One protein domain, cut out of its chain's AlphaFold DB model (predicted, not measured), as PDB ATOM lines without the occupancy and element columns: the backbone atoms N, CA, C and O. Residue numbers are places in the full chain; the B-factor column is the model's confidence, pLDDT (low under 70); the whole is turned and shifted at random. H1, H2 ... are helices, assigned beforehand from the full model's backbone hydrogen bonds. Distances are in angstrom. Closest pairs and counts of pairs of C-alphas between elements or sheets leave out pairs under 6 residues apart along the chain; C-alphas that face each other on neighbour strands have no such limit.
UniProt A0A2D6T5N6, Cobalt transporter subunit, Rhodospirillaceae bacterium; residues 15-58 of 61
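AT A GLANCE: This is residues 15 to 58 of the 61 residues of the protein "Cobalt transporter subunit" of Rhodospirillaceae bacterium (UniProt A0A2D6T5N6). Two helices meet near their ends as an open L: H1 makes the long arm, H2 the shorter one, and the tight link of residues 39 to 42 turns the corner between them. The two arms touch near that corner, while residues 15 to 32 of H1 and residues 51 to 56 of H2 stick out free. The printed part has 44 residues with two named helices, H1 then H2, and no named strand; its class is all helix. It is only just extended, close to loose, with a radius of gyration of the C-alphas of 14.4 A, and flat, spanning 40 by 27 by 8 A.

HOW THE PARTS SIT: Start with H1, residues 15 to 38, and go on to H2, residues 43 to 56. They touch, H1 with residues 37 to 38 alone and H2 with residues 45 to 49 alone; look at Val 37 and His 46, whose C-alphas are the closest, 5.3 A apart. Their lines stand at a steep tilt of 66 degrees, and they run opposite ways. Their centres are 21.9 A apart. In H1 every O i to N i+4 pair is within hydrogen-bond range; in H2 8 of 10 are.

IN THESE COORDINATES: Find C-alpha 15 at (-45.678, -29.751, 20.798); from there H1 runs 33.2 A to C-alpha 38 at (-34.476, -6.187, 41.276). After the link, H2 begins at Gln 43 and runs 19.8 A to C-alpha 56 at (-31.032, -20.362, 50.747).

THE WHOLE: The two C-alphas farthest apart are those of Ala 15 and Gln 43, at 41.8 A. The printed part has no cut. Its mean pLDDT is 80.8; look for values under 70 at residues 15 to 17, 52 to 53 and 55 to 58.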
ATOM      1  N   ALA A  15     -46.450 -30.262  19.662       61.03
ATOM      2  CA  ALA A  15     -45.678 -29.751  20.798       61.03
ATOM      3  C   ALA A  15     -45.165 -28.304  20.622       61.03
ATOM      4  O   ALA A  15     -44.870 -27.627  21.605       61.03
ATOM      5  N   GLN A  16     -45.061 -27.789  19.393       63.44
ATOM      6  CA  GLN A  16     -44.374 -26.521  19.119       63.44
ATOM      7  C   GLN A  16     -45.160 -25.294  19.603       63.44
ATOM      8  O   GLN A  16     -44.560 -24.287  19.978       63.44
ATOM      9  N   LEU A  17     -46.496 -25.367  19.626       65.62
ATOM     10  CA  LEU A  17     -47.329 -24.286  20.161       65.62
ATOM     11  C   LEU A  17     -47.195 -24.191  21.690       65.62
ATOM     12  O   LEU A  17     -47.033 -23.094  22.214       65.62
ATOM     13  N   GLY A  18     -47.168 -25.339  22.378       78.81
ATOM     14  CA  GLY A  18     -46.988 -25.420  23.832       78.81
ATOM     15  C   GLY A  18     -45.606 -24.964  24.303       78.81
ATOM     16  O   GLY A  18     -45.494 -24.314  25.336       78.81
ATOM     17  N   VAL A  19     -44.554 -25.241  23.524       86.38
ATOM     18  CA  VAL A  19     -43.192 -24.762  23.824       86.38
ATOM     19  C   VAL A  19     -43.078 -23.244  23.656       86.38
ATOM     20  O   VAL A  19     -42.416 -22.578  24.447       86.38
ATOM     21  N   LYS A  20     -43.737 -22.661  22.649       86.81
ATOM     22  CA  LYS A  20     -43.725 -21.203  22.447       86.81
ATOM     23  C   LYS A  20     -44.489 -20.466  23.540       86.81
ATOM     24  O   LYS A  20     -44.014 -19.436  24.012       86.81
ATOM     25  N   THR A  21     -45.651 -20.979  23.945       90.31
ATOM     26  CA  THR A  21     -46.417 -20.375  25.040       90.31
ATOM     27  C   THR A  21     -45.667 -20.498  26.360       90.31
ATOM     28  O   THR A  21     -45.525 -19.494  27.049       90.31
ATOM     29  N   SER A  22     -45.102 -21.663  26.686       90.94
ATOM     30  CA  SER A  22     -44.314 -21.827  27.915       90.94
ATOM     31  C   SER A  22     -43.063 -20.943  27.934       90.94
ATOM     32  O   SER A  22     -42.791 -20.313  28.954       90.94
ATOM     33  N   ALA A  23     -42.351 -20.812  26.810       93.38
ATOM     34  CA  ALA A  23     -41.210 -19.906  26.688       93.38
ATOM     35  C   ALA A  23     -41.613 -18.435  26.878       93.38
ATOM     36  O   ALA A  23     -40.923 -17.696  27.580       93.38
ATOM     37  N   LEU A  24     -42.742 -18.012  26.299       96.38
ATOM     38  CA  LEU A  24     -43.263 -16.657  26.481       96.38
ATOM     39  C   LEU A  24     -43.634 -16.401  27.948       96.38
ATOM     40  O   LEU A  24     -43.261 -15.367  28.497       96.38
ATOM     41  N   LEU A  25     -44.325 -17.345  28.595       96.50
ATOM     42  CA  LEU A  25     -44.677 -17.242  30.012       96.50
ATOM     43  C   LEU A  25     -43.426 -17.158  30.892       96.50
ATOM     44  O   LEU A  25     -43.372 -16.308  31.776       96.50
ATOM     45  N   ALA A  26     -42.418 -17.992  30.634       96.06
ATOM     46  CA  ALA A  26     -41.157 -17.962  31.368       96.06
ATOM     47  C   ALA A  26     -40.429 -16.619  31.200       96.06
ATOM     48  O   ALA A  26     -39.921 -16.071  32.177       96.06
ATOM     49  N   LEU A  27     -40.422 -16.057  29.987       97.38
ATOM     50  CA  LEU A  27     -39.821 -14.755  29.707       97.38
ATOM     51  C   LEU A  27     -40.565 -13.639  30.447       97.38
ATOM     52  O   LEU A  27     -39.940 -12.860  31.162       97.38
ATOM     53  N   VAL A  28     -41.897 -13.588  30.336       97.69
ATOM     54  CA  VAL A  28     -42.728 -12.596  31.040       97.69
ATOM     55  C   VAL A  28     -42.534 -12.702  32.552       97.69
ATOM     56  O   VAL A  28     -42.319 -11.688  33.213       97.69
ATOM     57  N   PHE A  29     -42.546 -13.918  33.096       96.44
ATOM     58  CA  PHE A  29     -42.296 -14.156  34.514       96.44
ATOM     59  C   PHE A  29     -40.902 -13.676  34.943       96.44
ATOM     60  O   PHE A  29     -40.772 -12.980  35.951       96.44
ATOM     61  N   GLY A  30     -39.869 -13.976  34.152       94.38
ATOM     62  CA  GLY A  30     -38.508 -13.504  34.399       94.38
ATOM     63  C   GLY A  30     -38.400 -11.978  34.399       94.38
ATOM     64  O   GLY A  30     -37.751 -11.414  35.278       94.38
ATOM     65  N   LEU A  31     -39.084 -11.294  33.475       95.56
ATOM     66  CA  LEU A  31     -39.132  -9.828  33.451       95.56
ATOM     67  C   LEU A  31     -39.843  -9.261  34.686       95.56
ATOM     68  O   LEU A  31     -39.346  -8.307  35.281       95.56
ATOM     69  N   ILE A  32     -40.965  -9.857  35.104       94.06
ATOM     70  CA  ILE A  32     -41.671  -9.449  36.328       94.06
ATOM     71  C   ILE A  32     -40.752  -9.581  37.543       94.06
ATOM     72  O   ILE A  32     -40.705  -8.666  38.356       94.06
ATOM     73  N   MET A  33     -39.997 -10.672  37.659       89.62
ATOM     74  CA  MET A  33     -39.033 -10.841  38.751       89.62
ATOM     75  C   MET A  33     -37.909  -9.799  38.696       89.62
ATOM     76  O   MET A  33     -37.607  -9.154  39.701       89.62
ATOM     77  N   LEU A  34     -37.321  -9.583  37.517       88.12
ATOM     78  CA  LEU A  34     -36.221  -8.636  37.347       88.12
ATOM     79  C   LEU A  34     -36.635  -7.205  37.721       88.12
ATOM     80  O   LEU A  34     -35.933  -6.544  38.481       88.12
ATOM     81  N   TYR A  35     -37.783  -6.734  37.227       88.88
ATOM     82  CA  TYR A  35     -38.255  -5.372  37.489       88.88
ATOM     83  C   TYR A  35     -38.981  -5.232  38.827       88.88
ATOM     84  O   TYR A  35     -38.776  -4.249  39.535       88.88
ATOM     85  N   GLY A  36     -39.812  -6.208  39.181       85.88
ATOM     86  CA  GLY A  36     -40.634  -6.185  40.385       85.88
ATOM     87  C   GLY A  36     -39.850  -6.413  41.669       85.88
ATOM     88  O   GLY A  36     -40.308  -5.979  42.720       85.88
ATOM     89  N   VAL A  37     -38.681  -7.054  41.592       84.69
ATOM     90  CA  VAL A  37     -37.846  -7.322  42.768       84.69
ATOM     91  C   VAL A  37     -36.469  -6.662  42.651       84.69
ATOM     92  O   VAL A  37     -36.039  -5.969  43.571       84.69
ATOM     93  N   GLY A  38     -35.806  -6.771  41.495       81.38
ATOM     94  CA  GLY A  38     -34.476  -6.187  41.276       81.38
ATOM     95  C   GLY A  38     -34.449  -4.654  41.242       81.38
ATOM     96  O   GLY A  38     -33.498  -4.056  41.737       81.38
ATOM     97  N   PHE A  39     -35.504  -4.013  40.728       82.81
ATOM     98  CA  PHE A  39     -35.623  -2.547  40.630       82.81
ATOM     99  C   PHE A  39     -36.765  -1.970  41.480       82.81
ATOM    100  O   PHE A  39     -37.223  -0.850  41.245       82.81
ATOM    101  N   ALA A  40     -37.244  -2.726  42.470       81.00
ATOM    102  CA  ALA A  40     -38.296  -2.267  43.364       81.00
ATOM    103  C   ALA A  40     -37.850  -1.010  44.137       81.00
ATOM    104  O   ALA A  40     -36.843  -1.026  44.838       81.00
ATOM    105  N   GLN A  41     -38.618   0.081  44.049       78.12
ATOM    106  CA  GLN A  41     -38.415   1.267  44.897       78.12
ATOM    107  C   GLN A  41     -38.567   0.966  46.402       78.12
ATOM    108  O   GLN A  41     -37.783   1.499  47.194       78.12
ATOM    109  N   PRO A  42     -39.543   0.139  46.838       80.62
ATOM    110  CA  PRO A  42     -39.627  -0.278  48.231       80.62
ATOM    111  C   PRO A  42     -38.417  -1.137  48.622       80.62
ATOM    112  O   PRO A  42     -38.271  -2.257  48.132       80.62
ATOM    113  N   GLN A  43     -37.599  -0.631  49.554       73.44
ATOM    114  CA  GLN A  43     -36.408  -1.328  50.067       73.44
ATOM    115  C   GLN A  43     -36.742  -2.742  50.556       73.44
ATOM    116  O   GLN A  43     -36.068  -3.687  50.181       73.44
ATOM    117  N   ALA A  44     -37.881  -2.922  51.237       76.19
ATOM    118  CA  ALA A  44     -38.324  -4.226  51.736       76.19
ATOM    119  C   ALA A  44     -38.417  -5.328  50.659       76.19
ATOM    120  O   ALA A  44     -38.122  -6.484  50.942       76.19
ATOM    121  N   ILE A  45     -38.834  -4.995  49.430       75.81
ATOM    122  CA  ILE A  45     -38.972  -5.983  48.346       75.81
ATOM    123  C   ILE A  45     -37.606  -6.268  47.704       75.81
ATOM    124  O   ILE A  45     -37.315  -7.413  47.361       75.81
ATOM    125  N   HIS A  46     -36.753  -5.251  47.577       77.44
ATOM    126  CA  HIS A  46     -35.386  -5.410  47.081       77.44
ATOM    127  C   HIS A  46     -34.529  -6.243  48.052       77.44
ATOM    128  O   HIS A  46     -33.885  -7.215  47.651       77.44
ATOM    129  N   ASP A  47     -34.599  -5.920  49.343       75.62
ATOM    130  CA  ASP A  47     -33.869  -6.585  50.423       75.62
ATOM    131  C   ASP A  47     -34.307  -8.044  50.588       75.62
ATOM    132  O   ASP A  47     -33.465  -8.911  50.803       75.62
ATOM    133  N   ALA A  48     -35.584  -8.362  50.338       73.25
ATOM    134  CA  ALA A  48     -36.071  -9.742  50.339       73.25
ATOM    135  C   ALA A  48     -35.322 -10.656  49.345       73.25
ATOM    136  O   ALA A  48     -35.177 -11.855  49.598       73.25
ATOM    137  N   THR A  49     -34.805 -10.120  48.232       70.50
ATOM    138  CA  THR A  49     -33.959 -10.899  47.303       70.50
ATOM    139  C   THR A  49     -32.599 -11.208  47.911       70.50
ATOM    140  O   THR A  49     -32.107 -12.335  47.800       70.50
ATOM    141  N   HIS A  50     -31.990 -10.221  48.567       73.62
ATOM    142  CA  HIS A  50     -30.704 -10.392  49.242       73.62
ATOM    143  C   HIS A  50     -30.828 -11.336  50.442       73.62
ATOM    144  O   HIS A  50     -29.982 -12.214  50.620       73.62
ATOM    145  N   ASP A  51     -31.928 -11.246  51.188       77.56
ATOM    146  CA  ASP A  51     -32.258 -12.139  52.300       77.56
ATOM    147  C   ASP A  51     -32.542 -13.562  51.830       77.56
ATOM    148  O   ASP A  51     -32.096 -14.518  52.461       77.56
ATOM    149  N   SER A  52     -33.195 -13.734  50.677       68.38
ATOM    150  CA  SER A  52     -33.406 -15.059  50.081       68.38
ATOM    151  C   SER A  52     -32.081 -15.750  49.766       68.38
ATOM    152  O   SER A  52     -31.960 -16.954  49.979       68.38
ATOM    153  N   ARG A  53     -31.044 -15.024  49.322       66.31
ATOM    154  CA  ARG A  53     -29.702 -15.606  49.125       66.31
ATOM    155  C   ARG A  53     -29.064 -16.046  50.446       66.31
ATOM    156  O   ARG A  53     -28.405 -17.081  50.489       66.31
ATOM    157  N   HIS A  54     -29.258 -15.286  51.522       72.25
ATOM    158  CA  HIS A  54     -28.769 -15.666  52.851       72.25
ATOM    159  C   HIS A  54     -29.572 -16.827  53.464       72.25
ATOM    160  O   HIS A  54     -28.987 -17.699  54.098       72.25
ATOM    161  N   ALA A  55     -30.882 -16.890  53.221       68.81
ATOM    162  CA  ALA A  55     -31.764 -17.954  53.695       68.81
ATOM    163  C   ALA A  55     -31.614 -19.260  52.896       68.81
ATOM    164  O   ALA A  55     -31.764 -20.343  53.449       68.81
ATOM    165  N   THR A  56     -31.297 -19.184  51.602       65.81
ATOM    166  CA  THR A  56     -31.032 -20.362  50.747       65.81
ATOM    167  C   THR A  56     -29.654 -20.970  50.995       65.81
ATOM    168  O   THR A  56     -29.452 -22.146  50.711       65.81
ATOM    169  N   ALA A  57     -28.736 -20.207  51.596       62.66
ATOM    170  CA  ALA A  57     -27.493 -20.706  52.178       62.66
ATOM    171  C   ALA A  57     -27.693 -21.301  53.590       62.66
ATOM    172  O   ALA A  57     -26.737 -21.364  54.365       62.66
ATOM    173  N   PHE A  58     -28.920 -21.723  53.935       55.38
ATOM    174  CA  PHE A  58     -29.187 -22.495  55.147       55.38
ATOM    175  C   PHE A  58     -28.173 -23.643  55.231       55.38
ATOM    176  O   PHE A  58     -27.994 -24.349  54.233       55.38
TER     177      PHE A  58